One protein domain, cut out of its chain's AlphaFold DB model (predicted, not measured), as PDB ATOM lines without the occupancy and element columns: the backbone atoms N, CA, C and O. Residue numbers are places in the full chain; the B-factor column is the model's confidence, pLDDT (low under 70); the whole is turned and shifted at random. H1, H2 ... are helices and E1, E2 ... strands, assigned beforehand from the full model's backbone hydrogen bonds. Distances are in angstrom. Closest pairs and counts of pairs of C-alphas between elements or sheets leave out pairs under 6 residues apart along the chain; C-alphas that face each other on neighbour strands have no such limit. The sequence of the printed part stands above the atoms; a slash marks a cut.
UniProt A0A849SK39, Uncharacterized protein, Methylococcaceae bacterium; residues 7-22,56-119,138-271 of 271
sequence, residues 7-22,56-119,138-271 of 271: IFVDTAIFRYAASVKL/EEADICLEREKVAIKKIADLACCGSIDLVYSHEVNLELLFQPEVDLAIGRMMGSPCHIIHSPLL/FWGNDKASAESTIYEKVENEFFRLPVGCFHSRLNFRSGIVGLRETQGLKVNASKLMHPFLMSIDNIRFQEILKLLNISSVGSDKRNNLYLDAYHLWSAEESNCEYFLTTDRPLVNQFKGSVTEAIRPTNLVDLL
ATOM      1  N   ILE A   7      43.391   1.794  53.067       97.75
ATOM      2  CA  ILE A   7      42.634   2.193  51.882       97.75
ATOM      3  C   ILE A   7      41.898   0.977  51.324       97.75
ATOM      4  O   ILE A   7      42.513  -0.027  50.966       97.75
ATOM      5  N   PHE A   8      40.576   1.083  51.223       97.25
ATOM      6  CA  PHE A   8      39.750   0.086  50.553       97.25
ATOM      7  C   PHE A   8      39.817   0.280  49.036       97.25
ATOM      8  O   PHE A   8      39.613   1.388  48.548       97.25
ATOM      9  N   VAL A   9      40.067  -0.790  48.286       96.06
ATOM     10  CA  VAL A   9      40.188  -0.793  46.827       96.06
ATOM     11  C   VAL A   9      38.902  -1.331  46.206       96.06
ATOM     12  O   VAL A   9      38.583  -2.514  46.337       96.06
ATOM     13  N   ASP A  10      38.174  -0.459  45.514       93.44
ATOM     14  CA  ASP A  10      36.963  -0.815  44.774       93.44
ATOM     15  C   ASP A  10      37.270  -1.656  43.516       93.44
ATOM     16  O   ASP A  10      38.360  -1.595  42.936       93.44
ATOM     17  N   THR A  11      36.280  -2.408  43.037       89.19
ATOM     18  CA  THR A  11      36.373  -3.271  41.851       89.19
ATOM     19  C   THR A  11      36.838  -2.504  40.612       89.19
ATOM     20  O   THR A  11      37.657  -2.996  39.828       89.19
ATOM     21  N   ALA A  12      36.353  -1.271  40.435       88.88
ATOM     22  CA  ALA A  12      36.742  -0.421  39.315       88.88
ATOM     23  C   ALA A  12      38.255  -0.145  39.294       88.88
ATOM     24  O   ALA A  12      38.856  -0.104  38.220       88.88
ATOM     25  N   ILE A  13      38.893  -0.011  40.457       92.62
ATOM     26  CA  ILE A  13      40.331   0.254  40.549       92.62
ATOM     27  C   ILE A  13      41.135  -0.939  40.046       92.62
ATOM     28  O   ILE A  13      42.041  -0.752  39.234       92.62
ATOM     29  N   PHE A  14      40.761  -2.163  40.430       88.94
ATOM     30  CA  PHE A  14      41.408  -3.374  39.916       88.94
ATOM     31  C   PHE A  14      41.328  -3.468  38.390       88.94
ATOM     32  O   PHE A  14      42.302  -3.853  37.747       88.94
ATOM     33  N   ARG A  15      40.208  -3.051  37.787       85.69
ATOM     34  CA  ARG A  15      40.079  -2.993  36.323       85.69
ATOM     35  C   ARG A  15      41.022  -1.998  35.662       85.69
ATOM     36  O   ARG A  15      41.484  -2.270  34.559       85.69
ATOM     37  N   TYR A  16      41.239  -0.837  36.274       86.81
ATOM     38  CA  TYR A  16      42.134   0.185  35.722       86.81
ATOM     39  C   TYR A  16      43.607  -0.106  36.006       86.81
ATOM     40  O   TYR A  16      44.462   0.337  35.247       86.81
ATOM     41  N   ALA A  17      43.896  -0.856  37.071       87.31
ATOM     42  CA  ALA A  17      45.230  -1.355  37.370       87.31
ATOM     43  C   ALA A  17      45.655  -2.514  36.453       87.31
ATOM     44  O   ALA A  17      46.849  -2.789  36.362       87.31
ATOM     45  N   ALA A  18      44.694  -3.187  35.810       83.50
ATOM     46  CA  ALA A  18      44.937  -4.391  35.031       83.50
ATOM     47  C   ALA A  18      45.831  -4.127  33.812       83.50
ATOM     48  O   ALA A  18      45.524  -3.274  32.976       83.50
ATOM     49  N   SER A  19      46.900  -4.911  33.687       74.69
ATOM     50  CA  SER A  19      47.786  -4.879  32.519       74.69
ATOM     51  C   SER A  19      47.150  -5.525  31.282       74.69
ATOM     52  O   SER A  19      47.408  -5.108  30.152       74.69
ATOM     53  N   VAL A  20      46.289  -6.520  31.506       74.00
ATOM     54  CA  VAL A  20      45.590  -7.289  30.476       74.00
ATOM     55  C   VAL A  20      44.133  -7.487  30.893       74.00
ATOM     56  O   VAL A  20      43.833  -7.718  32.064       74.00
ATOM     57  N   LYS A  21      43.212  -7.413  29.923       77.88
ATOM     58  CA  LYS A  21      41.799  -7.771  30.100       77.88
ATOM     59  C   LYS A  21      41.482  -8.993  29.243       77.88
ATOM     60  O   LYS A  21      41.452  -8.901  28.019       77.88
ATOM     61  N   LEU A  22      41.220 -10.133  29.872       79.19
ATOM     62  CA  LEU A  22      40.833 -11.365  29.186       79.19
ATOM     63  C   LEU A  22      39.313 -11.545  29.250       79.19
ATOM     64  O   LEU A  22      38.710 -11.649  30.316       79.19
ATOM     65  N   GLU A  56      39.865  -0.042  26.017       61.91
ATOM     66  CA  GLU A  56      38.948   0.796  25.223       61.91
ATOM     67  C   GLU A  56      39.273   2.299  25.347       61.91
ATOM     68  O   GLU A  56      39.800   2.753  26.363       61.91
ATOM     69  N   GLU A  57      38.874   3.120  24.362       52.50
ATOM     70  CA  GLU A  57      39.077   4.584  24.379       52.50
ATOM     71  C   GLU A  57      38.479   5.279  25.618       52.50
ATOM     72  O   GLU A  57      39.022   6.271  26.105       52.50
ATOM     73  N   ALA A  58      37.394   4.750  26.192       57.41
ATOM     74  CA  ALA A  58      36.814   5.275  27.431       57.41
ATOM     75  C   ALA A  58      37.768   5.154  28.637       57.41
ATOM     76  O   ALA A  58      37.721   5.988  29.545       57.41
ATOM     77  N   ASP A  59      38.676   4.172  28.626       57.00
ATOM     78  CA  ASP A  59      39.731   4.035  29.630       57.00
ATOM     79  C   ASP A  59      40.847   5.091  29.429       57.00
ATOM     80  O   ASP A  59      41.572   5.386  30.381       57.00
ATOM     81  N   ILE A  60      40.982   5.692  28.232       53.59
ATOM     82  CA  ILE A  60      41.952   6.772  27.930       53.59
ATOM     83  C   ILE A  60      41.546   8.078  28.634       53.59
ATOM     84  O   ILE A  60      42.386   8.818  29.150       53.59
ATOM     85  N   CYS A  61      40.245   8.347  28.776       59.41
ATOM     86  CA  CYS A  61      39.742   9.482  29.565       59.41
ATOM     87  C   CYS A  61      40.119   9.410  31.063       59.41
ATOM     88  O   CYS A  61      39.885  10.366  31.808       59.41
ATOM     89  N   LEU A  62      40.717   8.299  31.509       74.31
ATOM     90  CA  LEU A  62      41.159   8.045  32.876       74.31
ATOM     91  C   LEU A  62      42.677   7.836  32.994       74.31
ATOM     92  O   LEU A  62      43.132   7.394  34.045       74.31
ATOM     93  N   GLU A  63      43.483   8.211  31.992       83.56
ATOM     94  CA  GLU A  63      44.951   8.063  32.059       83.56
ATOM     95  C   GLU A  63      45.564   8.698  33.316       83.56
ATOM     96  O   GLU A  63      46.434   8.114  33.961       83.56
ATOM     97  N   ARG A  64      45.054   9.861  33.744       88.12
ATOM     98  CA  ARG A  64      45.495  10.488  35.002       88.12
ATOM     99  C   ARG A  64      45.213   9.611  36.224       88.12
ATOM    100  O   ARG A  64      46.054   9.543  37.117       88.12
ATOM    101  N   GLU A  65      44.068   8.930  36.255       91.12
ATOM    102  CA  GLU A  65      43.752   7.997  37.338       91.12
ATOM    103  C   GLU A  65      44.645   6.763  37.276       91.12
ATOM    104  O   GLU A  65      45.144   6.353  38.312       91.12
ATOM    105  N   LYS A  66      44.927   6.209  36.091       89.69
ATOM    106  CA  LYS A  66      45.841   5.060  35.948       89.69
ATOM    107  C   LYS A  66      47.250   5.379  36.451       89.69
ATOM    108  O   LYS A  66      47.839   4.588  37.186       89.69
ATOM    109  N   VAL A  67      47.772   6.563  36.119       92.19
ATOM    110  CA  VAL A  67      49.064   7.041  36.638       92.19
ATOM    111  C   VAL A  67      49.032   7.164  38.163       92.19
ATOM    112  O   VAL A  67      49.995   6.791  38.830       92.19
ATOM    113  N   ALA A  68      47.930   7.657  38.728       95.50
ATOM    114  CA  ALA A  68      47.777   7.757  40.173       95.50
ATOM    115  C   ALA A  68      47.633   6.381  40.851       95.50
ATOM    116  O   ALA A  68      48.266   6.146  41.874       95.50
ATOM    117  N   ILE A  69      46.895   5.442  40.250       95.31
ATOM    118  CA  ILE A  69      46.782   4.047  40.706       95.31
ATOM    119  C   ILE A  69      48.164   3.395  40.775       95.31
ATOM    120  O   ILE A  69      48.471   2.733  41.762       95.31
ATOM    121  N   LYS A  70      49.027   3.632  39.778       94.88
ATOM    122  CA  LYS A  70      50.412   3.148  39.811       94.88
ATOM    123  C   LYS A  70      51.186   3.694  41.011       94.88
ATOM    124  O   LYS A  70      51.800   2.924  41.738       94.88
ATOM    125  N   LYS A  71      51.114   5.005  41.260       96.50
ATOM    126  CA  LYS A  71      51.768   5.619  42.427       96.50
ATOM    127  C   LYS A  71      51.248   5.045  43.746       96.50
ATOM    128  O   LYS A  71      52.032   4.816  44.657       96.50
ATOM    129  N   ILE A  72      49.944   4.789  43.844       97.38
ATOM    130  CA  ILE A  72      49.330   4.140  45.010       97.38
ATOM    131  C   ILE A  72      49.888   2.721  45.189       97.38
ATOM    132  O   ILE A  72      50.282   2.361  46.295       97.38
ATOM    133  N   ALA A  73      49.998   1.934  44.116       95.88
ATOM    134  CA  ALA A  73      50.626   0.614  44.177       95.88
ATOM    135  C   ALA A  73      52.092   0.694  44.651       95.88
ATOM    136  O   ALA A  73      52.492  -0.068  45.530       95.88
ATOM    137  N   ASP A  74      52.869   1.659  44.149       96.50
ATOM    138  CA  ASP A  74      54.259   1.881  44.570       96.50
ATOM    139  C   ASP A  74      54.356   2.249  46.067       96.50
ATOM    140  O   ASP A  74      55.231   1.744  46.777       96.50
ATOM    141  N   LEU A  75      53.435   3.076  46.579       96.69
ATOM    142  CA  LEU A  75      53.354   3.426  48.005       96.69
ATOM    143  C   LEU A  75      53.031   2.207  48.879       96.69
ATOM    144  O   LEU A  75      53.609   2.058  49.959       96.69
ATOM    145  N   ALA A  76      52.144   1.326  48.415       95.94
ATOM    146  CA  ALA A  76      51.811   0.084  49.105       95.94
ATOM    147  C   ALA A  76      52.998  -0.894  49.121       95.94
ATOM    148  O   ALA A  76      53.317  -1.459  50.166       95.94
ATOM    149  N   CYS A  77      53.724  -1.027  48.005       95.00
ATOM    150  CA  CYS A  77      54.968  -1.802  47.934       95.00
ATOM    151  C   CYS A  77      56.036  -1.296  48.916       95.00
ATOM    152  O   CYS A  77      56.770  -2.094  49.496       95.00
ATOM    153  N   CYS A  78      56.109   0.021  49.127       94.44
ATOM    154  CA  CYS A  78      57.014   0.634  50.102       94.44
ATOM    155  C   CYS A  78      56.538   0.498  51.563       94.44
ATOM    156  O   CYS A  78      57.262   0.896  52.473       94.44
ATOM    157  N   GLY A  79      55.335  -0.037  51.805       94.31
ATOM    158  CA  GLY A  79      54.745  -0.158  53.140       94.31
ATOM    159  C   GLY A  79      54.225   1.158  53.730       94.31
ATOM    160  O   GLY A  79      53.952   1.216  54.930       94.31
ATOM    161  N   SER A  80      54.087   2.209  52.913       95.62
ATOM    162  CA  SER A  80      53.594   3.526  53.347       95.62
ATOM    163  C   SER A  80      52.086   3.545  53.592       95.62
ATOM    164  O   SER A  80      51.599   4.359  54.374       95.62
ATOM    165  N   ILE A  81      51.352   2.652  52.929       96.88
ATOM    166  CA  ILE A  81      49.900   2.498  53.026       96.88
ATOM    167  C   ILE A  81      49.521   1.018  53.038       96.88
ATOM    168  O   ILE A  81      50.283   0.177  52.559       96.88
ATOM    169  N   ASP A  82      48.321   0.721  53.527       96.19
ATOM    170  CA  ASP A  82      47.691  -0.590  53.401       96.19
ATOM    171  C   ASP A  82      46.575  -0.563  52.372       96.19
ATOM    172  O   ASP A  82      45.610   0.186  52.515       96.19
ATOM    173  N   LEU A  83      46.669  -1.443  51.378       96.56
ATOM    174  CA  LEU A  83      45.578  -1.703  50.452       96.56
ATOM    175  C   LEU A  83      44.783  -2.908  50.934       96.56
ATOM    176  O   LEU A  83      45.336  -3.982  51.188       96.56
ATOM    177  N   VAL A  84      43.470  -2.734  51.036       93.75
ATOM    178  CA  VAL A  84      42.546  -3.812  51.378       93.75
ATOM    179  C   VAL A  84      41.375  -3.875  50.416       93.75
ATOM    180  O   VAL A  84      41.033  -2.890  49.777       93.75
ATOM    181  N   TYR A  85      40.740  -5.031  50.313       91.38
ATOM    182  CA  TYR A  85      39.510  -5.217  49.547       91.38
ATOM    183  C   TYR A  85      38.711  -6.370  50.149       91.38
ATOM    184  O   TYR A  85      39.243  -7.151  50.935       91.38
ATOM    185  N   SER A  86      37.433  -6.491  49.812       84.19
ATOM    186  CA  SER A  86      36.579  -7.524  50.397       84.19
ATOM    187  C   SER A  86      36.401  -8.745  49.486       84.19
ATOM    188  O   SER A  86      36.763  -8.745  48.304       84.19
ATOM    189  N   HIS A  87      35.819  -9.818  50.026       77.38
ATOM    190  CA  HIS A  87      35.454 -10.990  49.224       77.38
ATOM    191  C   HIS A  87      34.391 -10.662  48.159       77.38
ATOM    192  O   HIS A  87      34.329 -11.327  47.126       77.38
ATOM    193  N   GLU A  88      33.586  -9.623  48.365       79.31
ATOM    194  CA  GLU A  88      32.551  -9.183  47.426       79.31
ATOM    195  C   GLU A  88      33.154  -8.485  46.214       79.31
ATOM    196  O   GLU A  88      32.692  -8.716  45.101       79.31
ATOM    197  N   VAL A  89      34.258  -7.754  46.390       83.75
ATOM    198  CA  VAL A  89      35.051  -7.243  45.261       83.75
ATOM    199  C   VAL A  89      35.554  -8.408  44.402       83.75
ATOM    200  O   VAL A  89      35.456  -8.387  43.177       83.75
ATOM    201  N   ASN A  90      36.039  -9.480  45.038       78.31
ATOM    202  CA  ASN A  90      36.440 -10.703  44.336       78.31
ATOM    203  C   ASN A  90      35.290 -11.315  43.537       78.31
ATOM    204  O   ASN A  90      35.473 -11.691  42.380       78.31
ATOM    205  N   LEU A  91      34.119 -11.410  44.158       76.25
ATOM    206  CA  LEU A  91      32.918 -11.908  43.516       76.25
ATOM    207  C   LEU A  91      32.513 -11.035  42.330       76.25
ATOM    208  O   LEU A  91      32.204 -11.565  41.268       76.25
ATOM    209  N   GLU A  92      32.549  -9.712  42.478       82.12
ATOM    210  CA  GLU A  92      32.218  -8.792  41.398       82.12
ATOM    211  C   GLU A  92      33.151  -8.977  40.197       82.12
ATOM    212  O   GLU A  92      32.687  -9.085  39.056       82.12
ATOM    213  N   LEU A  93      34.454  -9.133  40.453       79.12
ATOM    214  CA  LEU A  93      35.458  -9.410  39.426       79.12
ATOM    215  C   LEU A  93      35.198 -10.717  38.658       79.12
ATOM    216  O   LEU A  93      35.600 -10.819  37.497       79.12
ATOM    217  N   LEU A  94      34.494 -11.707  39.224       75.88
ATOM    218  CA  LEU A  94      34.129 -12.935  38.496       75.88
ATOM    219  C   LEU A  94      33.161 -12.673  37.332       75.88
ATOM    220  O   LEU A  94      33.135 -13.453  36.380       75.88
ATOM    221  N   PHE A  95      32.398 -11.577  37.378       74.38
ATOM    222  CA  PHE A  95      31.429 -11.202  36.341       74.38
ATOM    223  C   PHE A  95      31.976 -10.198  35.319       74.38
ATOM    224  O   PHE A  95      31.273  -9.848  34.369       74.38
ATOM    225  N   GLN A  96      33.212  -9.733  35.495       75.88
ATOM    226  CA  GLN A  96      33.869  -8.749  34.630       75.88
ATOM    227  C   GLN A  96      34.887  -9.435  33.698       75.88
ATOM    228  O   GLN A  96      35.106 -10.638  33.830       75.88
ATOM    229  N   PRO A  97      35.519  -8.762  32.718       72.81
ATOM    230  CA  PRO A  97      36.722  -9.303  32.082       72.81
ATOM    231  C   PRO A  97      37.731  -9.746  33.147       72.81
ATOM    232  O   PRO A  97      37.834  -9.121  34.201       72.81
ATOM    233  N   GLU A  98      38.405 -10.865  32.918       72.69
ATOM    234  CA  GLU A  98      39.467 -11.329  33.799       72.69
ATOM    235  C   GLU A  98      40.588 -10.296  33.739       72.69
ATOM    236  O   GLU A  98      41.163 -10.019  32.687       72.69
ATOM    237  N   VAL A  99      40.777  -9.644  34.877       72.19
ATOM    238  CA  VAL A  99      41.899  -8.756  35.161       72.19
ATOM    239  C   VAL A  99      43.085  -9.604  35.620       72.19
ATOM    240  O   VAL A  99      42.949 -10.820  35.761       72.19
ATOM    241  N   ASP A 100      44.230  -8.973  35.885       61.72
ATOM    242  CA  ASP A 100      45.418  -9.665  36.391       61.72
ATOM    243  C   ASP A 100      45.068 -10.659  37.524       61.72
ATOM    244  O   ASP A 100      44.218 -10.392  38.389       61.72
ATOM    245  N   LEU A 101      45.737 -11.822  37.516       63.81
ATOM    246  CA  LEU A 101      45.611 -12.848  38.560       63.81
ATOM    247  C   LEU A 101      45.801 -12.225  39.948       63.81
ATOM    248  O   LEU A 101      46.478 -11.211  40.075       63.81
ATOM    249  N   ALA A 102      45.278 -12.856  41.004       60.88
ATOM    250  CA  ALA A 102      45.328 -12.309  42.368       60.88
ATOM    251  C   ALA A 102      46.718 -11.779  42.787       60.88
ATOM    252  O   ALA A 102      46.793 -10.728  43.413       60.88
ATOM    253  N   ILE A 103      47.800 -12.458  42.379       59.22
ATOM    254  CA  ILE A 103      49.198 -12.063  42.644       59.22
ATOM    255  C   ILE A 103      49.644 -10.847  41.809       59.22
ATOM    256  O   ILE A 103      50.495 -10.086  42.248       59.22
ATOM    257  N   GLY A 104      49.102 -10.664  40.604       65.81
ATOM    258  CA  GLY A 104      49.420  -9.545  39.712       65.81
ATOM    259  C   GLY A 104      48.531  -8.314  39.903       65.81
ATOM    260  O   GLY A 104      48.833  -7.256  39.352       65.81
ATOM    261  N   ARG A 105      47.446  -8.421  40.681       81.38
ATOM    262  CA  ARG A 105      46.537  -7.299  40.945       81.38
ATOM    263  C   ARG A 105      47.270  -6.117  41.553       81.38
ATOM    264  O   ARG A 105      48.242  -6.283  42.284       81.38
ATOM    265  N   MET A 106      46.771  -4.919  41.247       88.94
ATOM    266  CA  MET A 106      47.386  -3.665  41.689       88.94
ATOM    267  C   MET A 106      48.894  -3.644  41.403       88.94
ATOM    268  O   MET A 106      49.689  -3.264  42.259       88.94
ATOM    269  N   MET A 107      49.286  -4.095  40.204       88.06
ATOM    270  CA  MET A 107      50.680  -4.127  39.744       88.06
ATOM    271  C   MET A 107      51.609  -4.941  40.664       88.06
ATOM    272  O   MET A 107      52.790  -4.633  40.800       88.06
ATOM    273  N   GLY A 108      51.064  -5.979  41.307       85.94
ATOM    274  CA  GLY A 108      51.782  -6.844  42.243       85.94
ATOM    275  C   GLY A 108      51.970  -6.260  43.644       85.94
ATOM    276  O   GLY A 108      52.701  -6.843  44.446       85.94
ATOM    277  N   SER A 109      51.344  -5.122  43.956       91.56
ATOM    278  CA  SER A 109      51.418  -4.548  45.301       91.56
ATOM    279  C   SER A 109      50.641  -5.380  46.332       91.56
ATOM    280  O   SER A 109      49.607  -5.974  45.999       91.56
ATOM    281  N   PRO A 110      51.100  -5.432  47.600       90.12
ATOM    282  CA  PRO A 110      50.384  -6.139  48.656       90.12
ATOM    283  C   PRO A 110      48.964  -5.589  48.831       90.12
ATOM    284  O   PRO A 110      48.773  -4.414  49.138       90.12
ATOM    285  N   CYS A 111      47.971  -6.458  48.648       89.56
ATOM    286  CA  CYS A 111      46.556  -6.161  48.850       89.56
ATOM    287  C   CYS A 111      45.951  -7.243  49.746       89.56
ATOM    288  O   CYS A 111      45.958  -8.422  49.383       89.56
ATOM    289  N   HIS A 112      45.410  -6.861  50.899       87.06
ATOM    290  CA  HIS A 112      44.882  -7.814  51.873       87.06
ATOM    291  C   HIS A 112      43.362  -7.931  51.788       87.06
ATOM    292  O   HIS A 112      42.649  -6.936  51.656       87.06
ATOM    293  N   ILE A 113      42.855  -9.156  51.903       82.44
ATOM    294  CA  ILE A 113      41.413  -9.367  51.974       82.44
ATOM    295  C   ILE A 113      40.933  -9.039  53.388       82.44
ATOM    296  O   ILE A 113      41.533  -9.472  54.371       82.44
ATOM    297  N   ILE A 114      39.847  -8.282  53.483       80.69
ATOM    298  CA  ILE A 114      39.112  -8.036  54.723       80.69
ATOM    299  C   ILE A 114      37.775  -8.770  54.705       80.69
ATOM    300  O   ILE A 114      37.185  -9.033  53.653       80.69
ATOM    301  N   HIS A 115      37.301  -9.110  55.899       74.38
ATOM    302  CA  HIS A 115      36.043  -9.816  56.065       74.38
ATOM    303  C   HIS A 115      34.848  -8.884  55.906       74.38
ATOM    304  O   HIS A 115      34.926  -7.677  56.133       74.38
ATOM    305  N   SER A 116      33.726  -9.482  55.522       75.88
ATOM    306  CA  SER A 116      32.483  -8.749  55.365       75.88
ATOM    307  C   SER A 116      31.948  -8.244  56.718       75.88
ATOM    308  O   SER A 116      32.098  -8.925  57.737       75.88
ATOM    309  N   PRO A 117      31.239  -7.101  56.732       74.38
ATOM    310  CA  PRO A 117      30.554  -6.562  57.909       74.38
ATOM    311  C   PRO A 117      29.596  -7.515  58.622       74.38
ATOM    312  O   PRO A 117      29.312  -7.358  59.810       74.38
ATOM    313  N   LEU A 118      29.053  -8.488  57.890       70.06
ATOM    314  CA  LEU A 118      28.105  -9.464  58.431       70.06
ATOM    315  C   LEU A 118      28.802 -10.553  59.240       70.06
ATOM    316  O   LEU A 118      28.155 -11.320  59.948       70.06
ATOM    317  N   LEU A 119      30.126 -10.603  59.160       63.38
ATOM    318  CA  LEU A 119      30.959 -11.596  59.804       63.38
ATOM    319  C   LEU A 119      31.565 -10.969  61.043       63.38
ATOM    320  O   LEU A 119      32.776 -10.856  61.202       63.38
ATOM    321  N   PHE A 138      26.904 -19.599  54.817       39.09
ATOM    322  CA  PHE A 138      25.448 -19.492  54.676       39.09
ATOM    323  C   PHE A 138      24.824 -20.888  54.667       39.09
ATOM    324  O   PHE A 138      25.026 -21.680  53.751       39.09
ATOM    325  N   TRP A 139      24.042 -21.196  55.698       36.31
ATOM    326  CA  TRP A 139      23.244 -22.418  55.760       36.31
ATOM    327  C   TRP A 139      21.841 -22.110  55.229       36.31
ATOM    328  O   TRP A 139      20.912 -21.849  55.990       36.31
ATOM    329  N   GLY A 140      21.696 -22.052  53.904       39.31
ATOM    330  CA  GLY A 140      20.388 -21.923  53.261       39.31
ATOM    331  C   GLY A 140      19.661 -23.271  53.199       39.31
ATOM    332  O   GLY A 140      20.186 -24.231  52.625       39.31
ATOM    333  N   ASN A 141      18.442 -23.342  53.746       45.19
ATOM    334  CA  ASN A 141      17.529 -24.467  53.501       45.19
ATOM    335  C   ASN A 141      17.302 -24.634  51.987       45.19
ATOM    336  O   ASN A 141      17.150 -23.631  51.291       45.19
ATOM    337  N   ASP A 142      17.268 -25.879  51.497       47.47
ATOM    338  CA  ASP A 142      16.969 -26.226  50.096       47.47
ATOM    339  C   ASP A 142      15.674 -25.555  49.638       47.47
ATOM    340  O   ASP A 142      14.582 -25.991  49.998       47.47
ATOM    341  N   LYS A 143      15.791 -24.480  48.852       49.56
ATOM    342  CA  LYS A 143      14.638 -23.846  48.199       49.56
ATOM    343  C   LYS A 143      14.542 -24.189  46.713       49.56
ATOM    344  O   LYS A 143      13.507 -23.921  46.113       49.56
ATOM    345  N   ALA A 144      15.586 -24.768  46.117       51.06
ATOM    346  CA  ALA A 144      15.573 -25.155  44.712       51.06
ATOM    347  C   ALA A 144      14.804 -26.469  44.516       51.06
ATOM    348  O   ALA A 144      15.223 -27.523  44.988       51.06
ATOM    349  N   SER A 145      13.699 -26.417  43.777       60.31
ATOM    350  CA  SER A 145      13.013 -27.592  43.244       60.31
ATOM    351  C   SER A 145      13.375 -27.796  41.767       60.31
ATOM    352  O   SER A 145      14.031 -26.960  41.132       60.31
ATOM    353  N   ALA A 146      12.924 -28.906  41.174       57.34
ATOM    354  CA  ALA A 146      13.045 -29.121  39.730       57.34
ATOM    355  C   ALA A 146      12.419 -27.967  38.916       57.34
ATOM    356  O   ALA A 146      12.933 -27.623  37.849       57.34
ATOM    357  N   GLU A 147      11.386 -27.324  39.467       66.56
ATOM    358  CA  GLU A 147      10.613 -26.229  38.869       66.56
ATOM    359  C   GLU A 147      11.242 -24.846  39.084       66.56
ATOM    360  O   GLU A 147      10.844 -23.890  38.423       66.56
ATOM    361  N   SER A 148      12.247 -24.727  39.961       61.47
ATOM    362  CA  SER A 148      12.918 -23.452  40.210       61.47
ATOM    363  C   SER A 148      13.566 -22.890  38.949       61.47
ATOM    364  O   SER A 148      14.143 -23.615  38.120       61.47
ATOM    365  N   THR A 149      13.508 -21.568  38.837       64.12
ATOM    366  CA  THR A 149      14.179 -20.812  37.787       64.12
ATOM    367  C   THR A 149      15.686 -21.043  37.855       64.12
ATOM    368  O   THR A 149      16.256 -21.397  38.890       64.12
ATOM    369  N   ILE A 150      16.375 -20.819  36.737       55.41
ATOM    370  CA  ILE A 150      17.832 -20.942  36.721       55.41
ATOM    371  C   ILE A 150      18.515 -19.943  37.661       55.41
ATOM    372  O   ILE A 150      19.567 -20.248  38.210       55.41
ATOM    373  N   TYR A 151      17.890 -18.788  37.895       58.22
ATOM    374  CA  TYR A 151      18.365 -17.793  38.849       58.22
ATOM    375  C   TYR A 151      18.284 -18.329  40.274       58.22
ATOM    376  O   TYR A 151      19.288 -18.302  40.964       58.22
ATOM    377  N   GLU A 152      17.153 -18.912  40.671       61.06
ATOM    378  CA  GLU A 152      16.979 -19.527  41.995       61.06
ATOM    379  C   GLU A 152      17.910 -20.730  42.204       61.06
ATOM    380  O   GLU A 152      18.378 -20.979  43.313       61.06
ATOM    381  N   LYS A 153      18.203 -21.492  41.144       57.50
ATOM    382  CA  LYS A 153      19.166 -22.603  41.194       57.50
ATOM    383  C   LYS A 153      20.599 -22.096  41.352       57.50
ATOM    384  O   LYS A 153      21.314 -22.587  42.217       57.50
ATOM    385  N   VAL A 154      21.000 -21.090  40.570       56.69
ATOM    386  CA  VAL A 154      22.308 -20.428  40.708       56.69
ATOM    387  C   VAL A 154      22.433 -19.777  42.080       56.69
ATOM    388  O   VAL A 154      23.471 -19.919  42.702       56.69
ATOM    389  N   GLU A 155      21.386 -19.125  42.575       56.09
ATOM    390  CA  GLU A 155      21.325 -18.508  43.897       56.09
ATOM    391  C   GLU A 155      21.511 -19.545  45.017       56.09
ATOM    392  O   GLU A 155      22.358 -19.366  45.892       56.09
ATOM    393  N   ASN A 156      20.796 -20.676  44.956       54.66
ATOM    394  CA  ASN A 156      20.961 -21.769  45.919       54.66
ATOM    395  C   ASN A 156      22.371 -22.373  45.875       54.66
ATOM    396  O   ASN A 156      22.969 -22.557  46.929       54.66
ATOM    397  N   GLU A 157      22.920 -22.655  44.692       50.69
ATOM    398  CA  GLU A 157      24.295 -23.162  44.558       50.69
ATOM    399  C   GLU A 157      25.317 -22.145  45.072       50.69
ATOM    400  O   GLU A 157      26.231 -22.499  45.811       50.69
ATOM    401  N   PHE A 158      25.126 -20.867  44.750       51.34
ATOM    402  CA  PHE A 158      26.001 -19.762  45.123       51.34
ATOM    403  C   PHE A 158      26.113 -19.585  46.641       51.34
ATOM    404  O   PHE A 158      27.217 -19.459  47.171       51.34
ATOM    405  N   PHE A 159      24.988 -19.652  47.359       49.34
ATOM    406  CA  PHE A 159      24.963 -19.537  48.820       49.34
ATOM    407  C   PHE A 159      25.397 -20.809  49.556       49.34
ATOM    408  O   PHE A 159      25.481 -20.798  50.782       49.34
ATOM    409  N   ARG A 160      25.692 -21.897  48.838       42.81
ATOM    410  CA  ARG A 160      26.058 -23.197  49.417       42.81
ATOM    411  C   ARG A 160      27.512 -23.577  49.266       42.81
ATOM    412  O   ARG A 160      27.891 -24.602  49.818       42.81
ATOM    413  N   LEU A 161      28.321 -22.818  48.532       42.66
ATOM    414  CA  LEU A 161      29.691 -23.232  48.240       42.66
ATOM    415  C   LEU A 161      30.560 -23.168  49.508       42.66
ATOM    416  O   LEU A 161      30.911 -22.065  49.936       42.66
ATOM    417  N   PRO A 162      30.993 -24.306  50.092       36.66
ATOM    418  CA  PRO A 162      32.080 -24.268  51.050       36.66
ATOM    419  C   PRO A 162      33.342 -23.844  50.297       36.66
ATOM    420  O   PRO A 162      33.692 -24.395  49.240       36.66
ATOM    421  N   VAL A 163      34.026 -22.836  50.825       38.62
ATOM    422  CA  VAL A 163      35.267 -22.368  50.217       38.62
ATOM    423  C   VAL A 163      36.320 -23.470  50.349       38.62
ATOM    424  O   VAL A 163      36.558 -23.988  51.435       38.62
ATOM    425  N   GLY A 164      36.894 -23.873  49.212       38.22
ATOM    426  CA  GLY A 164      37.902 -24.935  49.113       38.22
ATOM    427  C   GLY A 164      37.493 -26.183  48.318       38.22
ATOM    428  O   GLY A 164      38.378 -26.907  47.872       38.22
ATOM    429  N   CYS A 165      36.201 -26.427  48.054       32.72
ATOM    430  CA  CYS A 165      35.784 -27.729  47.491       32.72
ATOM    431  C   CYS A 165      35.055 -27.681  46.137       32.72
ATOM    432  O   CYS A 165      34.842 -28.734  45.536       32.72
ATOM    433  N   PHE A 166      34.705 -26.497  45.619       35.78
ATOM    434  CA  PHE A 166      33.947 -26.392  44.359       35.78
ATOM    435  C   PHE A 166      34.462 -25.337  43.370       35.78
ATOM    436  O   PHE A 166      34.391 -25.562  42.166       35.78
ATOM    437  N   HIS A 167      35.082 -24.250  43.842       35.75
ATOM    438  CA  HIS A 167      35.713 -23.239  42.977       35.75
ATOM    439  C   HIS A 167      36.913 -23.776  42.169       35.75
ATOM    440  O   HIS A 167      37.262 -23.210  41.140       35.75
ATOM    441  N   SER A 168      37.525 -24.885  42.600       37.66
ATOM    442  CA  SER A 168      38.573 -25.588  41.845       37.66
ATOM    443  C   SER A 168      38.029 -26.624  40.851       37.66
ATOM    444  O   SER A 168      38.791 -27.137  40.037       37.66
ATOM    445  N   ARG A 169      36.728 -26.956  40.909       34.66
ATOM    446  CA  ARG A 169      36.097 -28.006  40.081       34.66
ATOM    447  C   ARG A 169      35.064 -27.470  39.094       34.66
ATOM    448  O   ARG A 169      34.939 -28.015  38.004       34.66
ATOM    449  N   LEU A 170      34.383 -26.379  39.430       41.19
ATOM    450  CA  LEU A 170      33.719 -25.523  38.463       41.19
ATOM    451  C   LEU A 170      34.621 -24.320  38.233       41.19
ATOM    452  O   LEU A 170      34.836 -23.519  39.138       41.19
ATOM    453  N   ASN A 171      35.105 -24.160  37.004       61.91
ATOM    454  CA  ASN A 171      35.548 -22.857  36.539       61.91
ATOM    455  C   ASN A 171      34.297 -21.959  36.535       61.91
ATOM    456  O   ASN A 171      33.580 -21.910  35.542       61.91
ATOM    457  N   PHE A 172      33.951 -21.369  37.687       65.06
ATOM    458  CA  PHE A 172      32.690 -20.652  37.927       65.06
ATOM    459  C   PHE A 172      32.440 -19.600  36.848       65.06
ATOM    460  O   PHE A 172      31.326 -19.463  36.349       65.06
ATOM    461  N   ARG A 173      33.512 -18.942  36.400       68.12
ATOM    462  CA  ARG A 173      33.517 -18.022  35.264       68.12
ATOM    463  C   ARG A 173      33.049 -18.707  33.973       68.12
ATOM    464  O   ARG A 173      32.101 -18.231  33.352       68.12
ATOM    465  N   SER A 174      33.606 -19.866  33.624       71.31
ATOM    466  CA  SER A 174      33.128 -20.680  32.492       71.31
ATOM    467  C   SER A 174      31.714 -21.228  32.699       71.31
ATOM    468  O   SER A 174      30.962 -21.362  31.736       71.31
ATOM    469  N   GLY A 175      31.308 -21.496  33.941       73.88
ATOM    470  CA  GLY A 175      29.932 -21.845  34.288       73.88
ATOM    471  C   GLY A 175      28.965 -20.711  33.949       73.88
ATOM    472  O   GLY A 175      28.038 -20.909  33.169       73.88
ATOM    473  N   ILE A 176      29.222 -19.499  34.447       73.62
ATOM    474  CA  ILE A 176      28.419 -18.302  34.162       73.62
ATOM    475  C   ILE A 176      28.380 -17.992  32.662       73.62
ATOM    476  O   ILE A 176      27.312 -17.696  32.122       73.62
ATOM    477  N   VAL A 177      29.519 -18.074  31.972       75.88
ATOM    478  CA  VAL A 177      29.597 -17.847  30.521       75.88
ATOM    479  C   VAL A 177      28.804 -18.913  29.757       75.88
ATOM    480  O   VAL A 177      28.046 -18.580  28.849       75.88
ATOM    481  N   GLY A 178      28.904 -20.179  30.163       76.69
ATOM    482  CA  GLY A 178      28.148 -21.273  29.561       76.69
ATOM    483  C   GLY A 178      26.643 -21.150  29.778       76.69
ATOM    484  O   GLY A 178      25.873 -21.337  28.839       76.69
ATOM    485  N   LEU A 179      26.205 -20.770  30.981       75.12
ATOM    486  CA  LEU A 179      24.795 -20.500  31.274       75.12
ATOM    487  C   LEU A 179      24.265 -19.295  30.490       75.12
ATOM    488  O   LEU A 179      23.124 -19.308  30.034       75.12
ATOM    489  N   ARG A 180      25.083 -18.258  30.289       77.06
ATOM    490  CA  ARG A 180      24.714 -17.112  29.449       77.06
ATOM    491  C   ARG A 180      24.424 -17.536  28.016       77.06
ATOM    492  O   ARG A 180      23.402 -17.128  27.476       77.06
ATOM    493  N   GLU A 181      25.298 -18.354  27.444       81.25
ATOM    494  CA  GLU A 181      25.165 -18.834  26.069       81.25
ATOM    495  C   GLU A 181      24.006 -19.828  25.917       81.25
ATOM    496  O   GLU A 181      23.177 -19.706  25.023       81.25
ATOM    497  N   THR A 182      23.899 -20.797  26.827       75.56
ATOM    498  CA  THR A 182      22.915 -21.886  26.712       75.56
ATOM    499  C   THR A 182      21.511 -21.505  27.173       75.56
ATOM    500  O   THR A 182      20.541 -22.098  26.710       75.56
ATOM    501  N   GLN A 183      21.387 -20.554  28.103       72.81
ATOM    502  CA  GLN A 183      20.125 -20.226  28.785       72.81
ATOM    503  C   GLN A 183      19.768 -18.736  28.686       72.81
ATOM    504  O   GLN A 183      18.808 -18.285  29.308       72.81
ATOM    505  N   GLY A 184      20.546 -17.936  27.948       71.06
ATOM    506  CA  GLY A 184      20.323 -16.492  27.828       71.06
ATOM    507  C   GLY A 184      20.513 -15.728  29.145       71.06
ATOM    508  O   GLY A 184      19.973 -14.630  29.309       71.06
ATOM    509  N   LEU A 185      21.251 -16.300  30.102       69.00
ATOM    510  CA  LEU A 185      21.433 -15.752  31.444       69.00
ATOM    511  C   LEU A 185      22.228 -14.429  31.418       69.00
ATOM    512  O   LEU A 185      23.459 -14.418  31.397       69.00
ATOM    513  N   LYS A 186      21.532 -13.287  31.467       69.25
ATOM    514  CA  LYS A 186      22.133 -11.939  31.558       69.25
ATOM    515  C   LYS A 186      22.377 -11.527  33.019       69.25
ATOM    516  O   LYS A 186      21.848 -10.512  33.478       69.25
ATOM    517  N   VAL A 187      23.151 -12.329  33.752       66.75
ATOM    518  CA  VAL A 187      23.515 -12.061  35.156       66.75
ATOM    519  C   VAL A 187      24.840 -11.309  35.242       66.75
ATOM    520  O   VAL A 187      25.813 -11.654  34.573       66.75
ATOM    521  N   ASN A 188      24.867 -10.297  36.106       75.31
ATOM    522  CA  ASN A 188      26.069  -9.671  36.644       75.31
ATOM    523  C   ASN A 188      26.055  -9.803  38.179       75.31
ATOM    524  O   ASN A 188      25.030 -10.175  38.759       75.31
ATOM    525  N   ALA A 189      27.178  -9.497  38.826       75.12
ATOM    526  CA  ALA A 189      27.325  -9.644  40.273       75.12
ATOM    527  C   ALA A 189      26.238  -8.899  41.053       75.12
ATOM    528  O   ALA A 189      25.604  -9.473  41.930       75.12
ATOM    529  N   SER A 190      25.956  -7.649  40.678       79.75
ATOM    530  CA  SER A 190      24.972  -6.826  41.375       79.75
ATOM    531  C   SER A 190      23.560  -7.402  41.302       79.75
ATOM    532  O   SER A 190      22.875  -7.436  42.316       79.75
ATOM    533  N   LYS A 191      23.119  -7.924  40.149       79.06
ATOM    534  CA  LYS A 191      21.834  -8.640  40.038       79.06
ATOM    535  C   LYS A 191      21.808  -9.923  40.853       79.06
ATOM    536  O   LYS A 191      20.785 -10.201  41.467       79.06
ATOM    537  N   LEU A 192      22.900 -10.686  40.850       75.44
ATOM    538  CA  LEU A 192      22.983 -11.933  41.607       75.44
ATOM    539  C   LEU A 192      22.923 -11.682  43.119       75.44
ATOM    540  O   LEU A 192      22.236 -12.398  43.834       75.44
ATOM    541  N   MET A 193      23.623 -10.655  43.598       76.31
ATOM    542  CA  MET A 193      23.702 -10.330  45.021       76.31
ATOM    543  C   MET A 193      22.503  -9.533  45.530       76.31
ATOM    544  O   MET A 193      22.278  -9.488  46.736       76.31
ATOM    545  N   HIS A 194      21.734  -8.893  44.648       81.75
ATOM    546  CA  HIS A 194      20.669  -7.975  45.043       81.75
ATOM    547  C   HIS A 194      19.644  -8.572  46.031       81.75
ATOM    548  O   HIS A 194      19.378  -7.902  47.028       81.75
ATOM    549  N   PRO A 195      19.106  -9.801  45.852       75.81
ATOM    550  CA  PRO A 195      18.173 -10.388  46.823       75.81
ATOM    551  C   PRO A 195      18.768 -10.487  48.230       75.81
ATOM    552  O   PRO A 195      18.113 -10.154  49.218       75.81
ATOM    553  N   PHE A 196      20.040 -10.875  48.314       77.00
ATOM    554  CA  PHE A 196      20.771 -10.926  49.570       77.00
ATOM    555  C   PHE A 196      21.001  -9.532  50.155       77.00
ATOM    556  O   PHE A 196      20.680  -9.308  51.319       77.00
ATOM    557  N   LEU A 197      21.484  -8.578  49.357       83.19
ATOM    558  CA  LEU A 197      21.746  -7.211  49.817       83.19
ATOM    559  C   LEU A 197      20.467  -6.525  50.324       83.19
ATOM    560  O   LEU A 197      20.500  -5.831  51.334       83.19
ATOM    561  N   MET A 198      19.323  -6.787  49.688       82.06
ATOM    562  CA  MET A 198      18.004  -6.323  50.129       82.06
ATOM    563  C   MET A 198      17.563  -6.904  51.479       82.06
ATOM    564  O   MET A 198      16.759  -6.283  52.168       82.06
ATOM    565  N   SER A 199      18.057  -8.088  51.850       77.06
ATOM    566  CA  SER A 199      17.692  -8.766  53.101       77.06
ATOM    567  C   SER A 199      18.463  -8.266  54.328       77.06
ATOM    568  O   SER A 199      18.140  -8.639  55.456       77.06
ATOM    569  N   ILE A 200      19.488  -7.432  54.128       77.62
ATOM    570  CA  ILE A 200      20.339  -6.931  55.207       77.62
ATOM    571  C   ILE A 200      19.608  -5.828  55.979       77.62
ATOM    572  O   ILE A 200      19.499  -4.698  55.511       77.62
ATOM    573  N   ASP A 201      19.202  -6.124  57.212       78.81
ATOM    574  CA  ASP A 201      18.529  -5.171  58.113       78.81
ATOM    575  C   ASP A 201      19.498  -4.440  59.070       78.81
ATOM    576  O   ASP A 201      19.148  -3.997  60.163       78.81
ATOM    577  N   ASN A 202      20.779  -4.339  58.704       86.19
ATOM    578  CA  ASN A 202      21.754  -3.653  59.547       86.19
ATOM    579  C   ASN A 202      21.552  -2.129  59.496       86.19
ATOM    580  O   ASN A 202      21.583  -1.537  58.419       86.19
ATOM    581  N   ILE A 203      21.434  -1.491  60.666       88.25
ATOM    582  CA  ILE A 203      21.190  -0.044  60.798       88.25
ATOM    583  C   ILE A 203      22.204   0.777  59.994       88.25
ATOM    584  O   ILE A 203      21.803   1.663  59.241       88.25
ATOM    585  N   ARG A 204      23.502   0.459  60.098       88.69
ATOM    586  CA  ARG A 204      24.545   1.220  59.406       88.69
ATOM    587  C   ARG A 204      24.475   1.031  57.895       88.69
ATOM    588  O   ARG A 204      24.556   2.003  57.150       88.69
ATOM    589  N   PHE A 205      24.248  -0.198  57.442       90.19
ATOM    590  CA  PHE A 205      24.031  -0.470  56.023       90.19
ATOM    591  C   PHE A 205      22.829   0.316  55.472       90.19
ATOM    592  O   PHE A 205      22.933   0.969  54.436       90.19
ATOM    593  N   GLN A 206      21.713   0.345  56.205       88.25
ATOM    594  CA  GLN A 206      20.520   1.108  55.830       88.25
ATOM    595  C   GLN A 206      20.763   2.627  55.808       88.25
ATOM    596  O   GLN A 206      20.183   3.336  54.986       88.25
ATOM    597  N   GLU A 207      21.627   3.156  56.677       89.81
ATOM    598  CA  GLU A 207      22.066   4.556  56.618       89.81
ATOM    599  C   GLU A 207      22.881   4.855  55.358       89.81
ATOM    600  O   GLU A 207      22.608   5.846  54.683       89.81
ATOM    601  N   ILE A 208      23.830   3.986  54.999       91.06
ATOM    602  CA  ILE A 208      24.624   4.115  53.768       91.06
ATOM    603  C   ILE A 208      23.707   4.094  52.538       91.06
ATOM    604  O   ILE A 208      23.825   4.960  51.671       91.06
ATOM    605  N   LEU A 209      22.728   3.182  52.487       89.44
ATOM    606  CA  LEU A 209      21.733   3.146  51.407       89.44
ATOM    607  C   LEU A 209      20.952   4.471  51.297       89.44
ATOM    608  O   LEU A 209      20.724   4.969  50.192       89.44
ATOM    609  N   LYS A 210      20.573   5.081  52.430       88.00
ATOM    610  CA  LYS A 210      19.912   6.399  52.447       88.00
ATOM    611  C   LYS A 210      20.827   7.504  51.917       88.00
ATOM    612  O   LYS A 210      20.359   8.325  51.131       88.00
ATOM    613  N   LEU A 211      22.108   7.511  52.294       87.62
ATOM    614  CA  LEU A 211      23.102   8.475  51.792       87.62
ATOM    615  C   LEU A 211      23.290   8.369  50.271       87.62
ATOM    616  O   LEU A 211      23.381   9.381  49.580       87.62
ATOM    617  N   LEU A 212      23.241   7.147  49.738       86.31
ATOM    618  CA  LEU A 212      23.274   6.870  48.299       86.31
ATOM    619  C   LEU A 212      21.947   7.178  47.581       86.31
ATOM    620  O   LEU A 212      21.798   6.894  46.391       86.31
ATOM    621  N   ASN A 213      20.971   7.777  48.271       83.69
ATOM    622  CA  ASN A 213      19.630   8.074  47.761       83.69
ATOM    623  C   ASN A 213      18.881   6.832  47.245       83.69
ATOM    624  O   ASN A 213      18.048   6.901  46.331       83.69
ATOM    625  N   ILE A 214      19.137   5.678  47.863       79.06
ATOM    626  CA  ILE A 214      18.407   4.433  47.633       79.06
ATOM    627  C   ILE A 214      17.194   4.422  48.575       79.06
ATOM    628  O   ILE A 214      17.014   3.567  49.435       79.06
ATOM    629  N   SER A 215      16.338   5.433  48.441       57.56
ATOM    630  CA  SER A 215      15.029   5.474  49.084       57.56
ATOM    631  C   SER A 215      14.080   4.581  48.284       57.56
ATOM    632  O   SER A 215      13.497   5.014  47.298       57.56
ATOM    633  N   SER A 216      14.044   3.296  48.657       54.06
ATOM    634  CA  SER A 216      13.025   2.283  48.328       54.06
ATOM    635  C   SER A 216      12.298   2.462  46.985       54.06
ATOM    636  O   SER A 216      11.360   3.247  46.919       54.06
ATOM    637  N   VAL A 217      12.674   1.696  45.953       44.62
ATOM    638  CA  VAL A 217      11.782   1.174  44.889       44.62
ATOM    639  C   VAL A 217      12.602   0.278  43.950       44.62
ATOM    640  O   VAL A 217      13.677   0.652  43.475       44.62
ATOM    641  N   GLY A 218      12.060  -0.916  43.694       50.41
ATOM    642  CA  GLY A 218      12.656  -2.015  42.939       50.41
ATOM    643  C   GLY A 218      12.782  -1.751  41.442       50.41
ATOM    644  O   GLY A 218      12.050  -2.318  40.637       50.41
ATOM    645  N   SER A 219      13.743  -0.911  41.059       52.59
ATOM    646  CA  SER A 219      14.228  -0.867  39.682       52.59
ATOM    647  C   SER A 219      15.582  -1.569  39.608       52.59
ATOM    648  O   SER A 219      16.521  -1.128  40.273       52.59
ATOM    649  N   ASP A 220      15.716  -2.561  38.723       57.66
ATOM    650  CA  ASP A 220      16.976  -3.262  38.396       57.66
ATOM    651  C   ASP A 220      18.166  -2.323  38.106       57.66
ATOM    652  O   ASP A 220      19.327  -2.732  38.127       57.66
ATOM    653  N   LYS A 221      17.889  -1.044  37.814       60.12
ATOM    654  CA  LYS A 221      18.878   0.006  37.552       60.12
ATOM    655  C   LYS A 221      19.672   0.449  38.789       60.12
ATOM    656  O   LYS A 221      20.630   1.195  38.620       60.12
ATOM    657  N   ARG A 222      19.301   0.027  40.005       72.56
ATOM    658  CA  ARG A 222      19.980   0.427  41.256       72.56
ATOM    659  C   ARG A 222      20.752  -0.697  41.944       72.56
ATOM    660  O   ARG A 222      21.348  -0.450  42.983       72.56
ATOM    661  N   ASN A 223      20.810  -1.892  41.356       81.06
ATOM    662  CA  ASN A 223      21.486  -3.040  41.972       81.06
ATOM    663  C   ASN A 223      22.972  -2.765  42.246       81.06
ATOM    664  O   ASN A 223      23.495  -3.208  43.262       81.06
ATOM    665  N   ASN A 224      23.642  -2.009  41.368       84.56
ATOM    666  CA  ASN A 224      25.039  -1.614  41.578       84.56
ATOM    667  C   ASN A 224      25.198  -0.759  42.841       84.56
ATOM    668  O   ASN A 224      26.103  -1.018  43.613       84.56
ATOM    669  N   LEU A 225      24.261   0.155  43.119       88.12
ATOM    670  CA  LEU A 225      24.343   1.017  44.299       88.12
ATOM    671  C   LEU A 225      24.203   0.232  45.612       88.12
ATOM    672  O   LEU A 225      24.770   0.634  46.620       88.12
ATOM    673  N   TYR A 226      23.480  -0.895  45.617       89.12
ATOM    674  CA  TYR A 226      23.464  -1.804  46.773       89.12
ATOM    675  C   TYR A 226      24.826  -2.464  46.996       89.12
ATOM    676  O   TYR A 226      25.229  -2.661  48.141       89.12
ATOM    677  N   LEU A 227      25.521  -2.815  45.913       88.88
ATOM    678  CA  LEU A 227      26.858  -3.390  45.986       88.88
ATOM    679  C   LEU A 227      27.884  -2.334  46.427       88.88
ATOM    680  O   LEU A 227      28.652  -2.594  47.349       88.88
ATOM    681  N   ASP A 228      27.806  -1.119  45.877       91.06
ATOM    682  CA  ASP A 228      28.628   0.027  46.286       91.06
ATOM    683  C   ASP A 228      28.429   0.347  47.776       91.06
ATOM    684  O   ASP A 228      29.396   0.517  48.520       91.06
ATOM    685  N   ALA A 229      27.175   0.345  48.249       91.69
ATOM    686  CA  ALA A 229      26.844   0.506  49.664       91.69
ATOM    687  C   ALA A 229      27.513  -0.560  50.535       91.69
ATOM    688  O   ALA A 229      27.973  -0.284  51.643       91.69
ATOM    689  N   TYR A 230      27.557  -1.794  50.039       91.31
ATOM    690  CA  TYR A 230      28.134  -2.910  50.767       91.31
ATOM    691  C   TYR A 230      29.659  -2.818  50.837       91.31
ATOM    692  O   TYR A 230      30.248  -3.082  51.887       91.31
ATOM    693  N   HIS A 231      30.304  -2.389  49.751       92.56
ATOM    694  CA  HIS A 231      31.740  -2.122  49.730       92.56
ATOM    695  C   HIS A 231      32.108  -0.968  50.674       92.56
ATOM    696  O   HIS A 231      33.040  -1.104  51.465       92.56
ATOM    697  N   LEU A 232      31.331   0.121  50.671       93.44
ATOM    698  CA  LEU A 232      31.494   1.234  51.611       93.44
ATOM    699  C   LEU A 232      31.341   0.778  53.064       93.44
ATOM    700  O   LEU A 232      32.182   1.095  53.901       93.44
ATOM    701  N   TRP A 233      30.321  -0.029  53.363       92.12
ATOM    702  CA  TRP A 233      30.133  -0.570  54.708       92.12
ATOM    703  C   TRP A 233      31.295  -1.479  55.137       92.12
ATOM    704  O   TRP A 233      31.757  -1.408  56.275       92.12
ATOM    705  N   SER A 234      31.814  -2.291  54.212       91.31
ATOM    706  CA  SER A 234      33.001  -3.130  54.431       91.31
ATOM    707  C   SER A 234      34.243  -2.299  54.743       91.31
ATOM    708  O   SER A 234      35.030  -2.666  55.621       91.31
ATOM    709  N   ALA A 235      34.402  -1.166  54.060       94.00
ATOM    710  CA  ALA A 235      35.482  -0.225  54.307       94.00
ATOM    711  C   ALA A 235      35.363   0.434  55.692       94.00
ATOM    712  O   ALA A 235      36.351   0.454  56.431       94.00
ATOM    713  N   GLU A 236      34.159   0.877  56.071       92.44
ATOM    714  CA  GLU A 236      33.889   1.503  57.372       92.44
ATOM    715  C   GLU A 236      34.129   0.547  58.547       92.44
ATOM    716  O   GLU A 236      34.885   0.878  59.458       92.44
ATOM    717  N   GLU A 237      33.568  -0.669  58.527       89.25
ATOM    718  CA  GLU A 237      33.766  -1.646  59.619       89.25
ATOM    719  C   GLU A 237      35.229  -2.099  59.732       89.25
ATOM    720  O   GLU A 237      35.701  -2.472  60.807       89.25
ATOM    721  N   SER A 238      35.977  -2.025  58.629       88.56
ATOM    722  CA  SER A 238      37.408  -2.326  58.605       88.56
ATOM    723  C   SER A 238      38.298  -1.149  59.002       88.56
ATOM    724  O   SER A 238      39.526  -1.295  58.936       88.56
ATOM    725  N   ASN A 239      37.712  -0.025  59.433       92.25
ATOM    726  CA  ASN A 239      38.394   1.216  59.800       92.25
ATOM    727  C   ASN A 239      39.311   1.734  58.682       92.25
ATOM    728  O   ASN A 239      40.454   2.119  58.932       92.25
ATOM    729  N   CYS A 240      38.845   1.675  57.433       94.94
ATOM    730  CA  CYS A 240      39.566   2.285  56.322       94.94
ATOM    731  C   CYS A 240      39.388   3.806  56.382       94.94
ATOM    732  O   CYS A 240      38.275   4.295  56.567       94.94
ATOM    733  N   GLU A 241      40.473   4.547  56.187       95.75
ATOM    734  CA  GLU A 241      40.433   6.010  56.085       95.75
ATOM    735  C   GLU A 241      39.795   6.430  54.758       95.75
ATOM    736  O   GLU A 241      38.999   7.366  54.703       95.75
ATOM    737  N   TYR A 242      40.096   5.676  53.697       97.25
ATOM    738  CA  TYR A 242      39.676   5.998  52.341       97.25
ATOM    739  C   TYR A 242      39.029   4.813  51.626       97.25
ATOM    740  O   TYR A 242      39.474   3.670  51.751       97.25
ATOM    741  N   PHE A 243      38.017   5.115  50.814       97.31
ATOM    742  CA  PHE A 243      37.418   4.221  49.830       97.31
ATOM    743  C   PHE A 243      37.832   4.673  48.427       97.31
ATOM    744  O   PHE A 243      37.353   5.682  47.912       97.31
ATOM    745  N   LEU A 244      38.771   3.953  47.819       97.12
ATOM    746  CA  LEU A 244      39.367   4.306  46.539       97.12
ATOM    747  C   LEU A 244      38.454   3.878  45.388       97.12
ATOM    748  O   LEU A 244      38.308   2.687  45.129       97.12
ATOM    749  N   THR A 245      37.889   4.843  44.662       94.81
ATOM    750  CA  THR A 245      37.003   4.593  43.513       94.81
ATOM    751  C   THR A 245      37.164   5.657  42.427       94.81
ATOM    752  O   THR A 245      37.641   6.765  42.661       94.81
ATOM    753  N   THR A 246      36.756   5.347  41.197       91.56
ATOM    754  CA  THR A 246      36.678   6.342  40.112       91.56
ATOM    755  C   THR A 246      35.299   6.987  39.974       91.56
ATOM    756  O   THR A 246      35.158   7.931  39.189       91.56
ATOM    757  N   ASP A 247      34.293   6.490  40.697       89.38
ATOM    758  CA  ASP A 247      32.913   6.968  40.623       89.38
ATOM    759  C   ASP A 247      32.774   8.360  41.269       89.38
ATOM    760  O   ASP A 247      32.905   8.545  42.480       89.38
ATOM    761  N   ARG A 248      32.542   9.381  40.434       88.06
ATOM    762  CA  ARG A 248      32.404  10.775  40.889       88.06
ATOM    763  C   ARG A 248      31.155  10.998  41.756       88.06
ATOM    764  O   ARG A 248      31.287  11.701  42.758       88.06
ATOM    765  N   PRO A 249      29.961  10.488  41.392       88.12
ATOM    766  CA  PRO A 249      28.809  10.496  42.288       88.12
ATOM    767  C   PRO A 249      29.114   9.979  43.700       88.12
ATOM    768  O   PRO A 249      28.816  10.701  44.653       88.12
ATOM    769  N   LEU A 250      29.760   8.814  43.837       88.94
ATOM    770  CA  LEU A 250      30.105   8.244  45.147       88.94
ATOM    771  C   LEU A 250      31.044   9.160  45.940       88.94
ATOM    772  O   LEU A 250      30.765   9.473  47.095       88.94
ATOM    773  N   VAL A 251      32.103   9.664  45.298       90.88
ATOM    774  CA  VAL A 251      33.072  10.595  45.912       90.88
ATOM    775  C   VAL A 251      32.387  11.843  46.468       90.88
ATOM    776  O   VAL A 251      32.706  12.299  47.561       90.88
ATOM    777  N   ASN A 252      31.414  12.397  45.745       87.62
ATOM    778  CA  ASN A 252      30.697  13.585  46.203       87.62
ATOM    779  C   ASN A 252      29.725  13.283  47.353       87.62
ATOM    780  O   ASN A 252      29.544  14.127  48.227       87.62
ATOM    781  N   GLN A 253      29.085  12.112  47.342       88.06
ATOM    782  CA  GLN A 253      28.115  11.703  48.363       88.06
ATOM    783  C   GLN A 253      28.781  11.295  49.684       88.06
ATOM    784  O   GLN A 253      28.200  11.511  50.743       88.06
ATOM    785  N   PHE A 254      30.001  10.753  49.624       88.12
ATOM    786  CA  PHE A 254      30.776  10.256  50.771       88.12
ATOM    787  C   PHE A 254      32.007  11.124  51.063       88.12
ATOM    788  O   PHE A 254      33.051  10.650  51.510       88.12
ATOM    789  N   LYS A 255      31.900  12.429  50.809       83.94
ATOM    790  CA  LYS A 255      32.932  13.385  51.203       83.94
ATOM    791  C   LYS A 255      32.796  13.718  52.689       83.94
ATOM    792  O   LYS A 255      31.743  14.183  53.119       83.94
ATOM    793  N   GLY A 256      33.868  13.535  53.461       76.88
ATOM    794  CA  GLY A 256      33.882  13.818  54.903       76.88
ATOM    795  C   GLY A 256      33.110  12.811  55.769       76.88
ATOM    796  O   GLY A 256      32.812  13.115  56.924       76.88
ATOM    797  N   SER A 257      32.767  11.637  55.228       84.81
ATOM    798  CA  SER A 257      32.295  10.486  56.009       84.81
ATOM    799  C   SER A 257      33.435   9.829  56.793       84.81
ATOM    800  O   SER A 257      34.598  10.198  56.645       84.81
ATOM    801  N   VAL A 258      33.100   8.847  57.640       87.31
ATOM    802  CA  VAL A 258      34.078   8.098  58.456       87.31
ATOM    803  C   VAL A 258      35.142   7.437  57.577       87.31
ATOM    804  O   VAL A 258      36.329   7.559  57.858       87.31
ATOM    805  N   THR A 259      34.708   6.791  56.497       92.44
ATOM    806  CA  THR A 259      35.570   6.407  55.380       92.44
ATOM    807  C   THR A 259      35.268   7.340  54.219       92.44
ATOM    808  O   THR A 259      34.139   7.351  53.725       92.44
ATOM    809  N   GLU A 260      36.241   8.142  53.791       94.56
ATOM    810  CA  GLU A 260      36.045   9.115  52.713       94.56
ATOM    811  C   GLU A 260      36.204   8.443  51.344       94.56
ATOM    812  O   GLU A 260      37.233   7.831  51.049       94.56
ATOM    813  N   ALA A 261      35.196   8.570  50.479       95.44
ATOM    814  CA  ALA A 261      35.322   8.118  49.097       95.44
ATOM    815  C   ALA A 261      36.235   9.069  48.315       95.44
ATOM    816  O   ALA A 261      35.989  10.274  48.250       95.44
ATOM    817  N   ILE A 262      37.283   8.530  47.693       95.88
ATOM    818  CA  ILE A 262      38.338   9.325  47.067       95.88
ATOM    819  C   ILE A 262      38.764   8.755  45.716       95.88
ATOM    820  O   ILE A 262      38.812   7.543  45.505       95.88
ATOM    821  N   ARG A 263      39.103   9.653  44.783       95.50
ATOM    822  CA  ARG A 263      39.678   9.278  43.483       95.50
ATOM    823  C   ARG A 263      41.186   9.057  43.607       95.50
ATOM    824  O   ARG A 263      41.818   9.757  44.397       95.50
ATOM    825  N   PRO A 264      41.784   8.169  42.794       96.44
ATOM    826  CA  PRO A 264      43.228   7.943  42.799       96.44
ATOM    827  C   PRO A 264      44.070   9.215  42.738       96.44
ATOM    828  O   PRO A 264      44.976   9.386  43.548       96.44
ATOM    829  N   THR A 265      43.755  10.129  41.821       95.06
ATOM    830  CA  THR A 265      44.476  11.407  41.693       95.06
ATOM    831  C   THR A 265      44.431  12.237  42.974       95.06
ATOM    832  O   THR A 265      45.469  12.678  43.452       95.06
ATOM    833  N   ASN A 266      43.248  12.381  43.570       95.19
ATOM    834  CA  ASN A 266      43.056  13.120  44.814       95.19
ATOM    835  C   ASN A 266      43.789  12.483  46.001       95.19
ATOM    836  O   ASN A 266      44.321  13.205  46.833       95.19
ATOM    837  N   LEU A 267      43.818  11.151  46.083       95.88
ATOM    838  CA  LEU A 267      44.518  10.450  47.158       95.88
ATOM    839  C   LEU A 267      46.032  10.652  47.066       95.88
ATOM    840  O   LEU A 267      46.672  10.903  48.078       95.88
ATOM    841  N   VAL A 268      46.599  10.589  45.859       95.69
ATOM    842  CA  VAL A 268      48.031  10.857  45.648       95.69
ATOM    843  C   VAL A 268      48.412  12.275  46.070       95.69
ATOM    844  O   VAL A 268      49.503  12.461  46.586       95.69
ATOM    845  N   ASP A 269      47.539  13.264  45.876       93.56
ATOM    846  CA  ASP A 269      47.816  14.644  46.294       93.56
ATOM    847  C   ASP A 269      47.781  14.830  47.830       93.56
ATOM    848  O   ASP A 269      48.274  15.840  48.335       93.56
ATOM    849  N   LEU A 270      47.195  13.881  48.575       92.38
ATOM    850  CA  LEU A 270      47.107  13.902  50.043       92.38
ATOM    851  C   LEU A 270      48.241  13.140  50.750       92.38
ATOM    852  O   LEU A 270      48.501  13.429  51.921       92.38
ATOM    853  N   LEU A 271      48.851  12.157  50.079       89.19
ATOM    854  CA  LEU A 271      49.884  11.260  50.621       89.19
ATOM    855  C   LEU A 271      51.298  11.796  50.365       89.19
ATOM    856  O   LEU A 271      52.114  11.722  51.314       89.19
TER     857      LEU A 271
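AT A GLANCE: This is residues 7 to 22, 56 to 119 and 138 to 271 of the 271 residues of an uncharacterized protein of Methylococcaceae bacterium (UniProt A0A849SK39). A small, twisted sheet of five short strands is the core of one end of this domain, with the long helix H10 packed on one face and H1, H3, H4, H11 and H12 set around it; at the other end H6, H7 and H8 make a loose helical head. The printed part has 214 residues with twelve named helices and five named strands, in the order E1 H1 H2 H3 E2 H4 H5 E3 H6 H7 H8 H9 H10 E4 H11 E5 H12. The sheet's order is E3, E2, E1, E4, E5, all parallel, and the class is mixed. The whole is compact, radius of gyration of the C-alphas 17.8 A, spanning 56 by 37 by 33 A.

HOW THE PARTS SIT: Start at E1, residues 7 to 9: N 9 is 2.8 A from O 84 of E2, residues 82 to 86, and N 8 is 2.9 A from O 242 of E4, residues 242 to 244. Then find N 112 of E3, residues 111 to 114, 2.9 A from O 83, and N 243, 2.8 A from O 260 of E5, residues 260 to 262. Two strand-helix-strand units, parallel neighbours with helices between, have right-handed crossovers: E2, H4 (87 to 94), H5 (105 to 108), E3; and E4, H11 (248 to 253), E5. H10, residues 220 to 237, makes two layers with the sheet, being on one face; C-alphas 8 and 235 come closest, 5.7 A. H11 only grazes the sheet. H1, residues 11 to 17, touches H5, closest C-alphas 17 and 106, 5.4 A. H3, residues 63 to 77, touches H12, residues 264 to 270, at a steep tilt of 58 degrees, closest C-alphas 68 and 265, 5.2 A. H2, residues 57 to 60, and H3 meet only through their link. H8, residues 189 to 198, touches H10, closest C-alphas 190 and 223, 5.2 A; H9, residues 203 to 211, touches it by C-alphas 208 and 229, 5.9 A. H6, residues 150 to 158, and H7, residues 172 to 183, are near each other. Not every O i to N i+4 pair is within hydrogen-bond range in H8 (4 of 6) and H10 (12 of 14); H2 and H5 are too short for one.

IN THESE COORDINATES: Find C-alpha 7 at (42.634, 2.193, 51.882), where E1 begins. H3 measures 21.2 A and H10 27.1 A. H12 ends at C-alpha 270, (47.107, 13.902, 50.043).

THE WHOLE: Two cuts leave gaps: C-alphas 22 and 56 are 12.9 A apart, 119 and 138 10.9 A. The link H6 to H7 is long, and residues 163 to 171 in it stand free. Confidence is under 70 at 58 residues, among them 138 to 173.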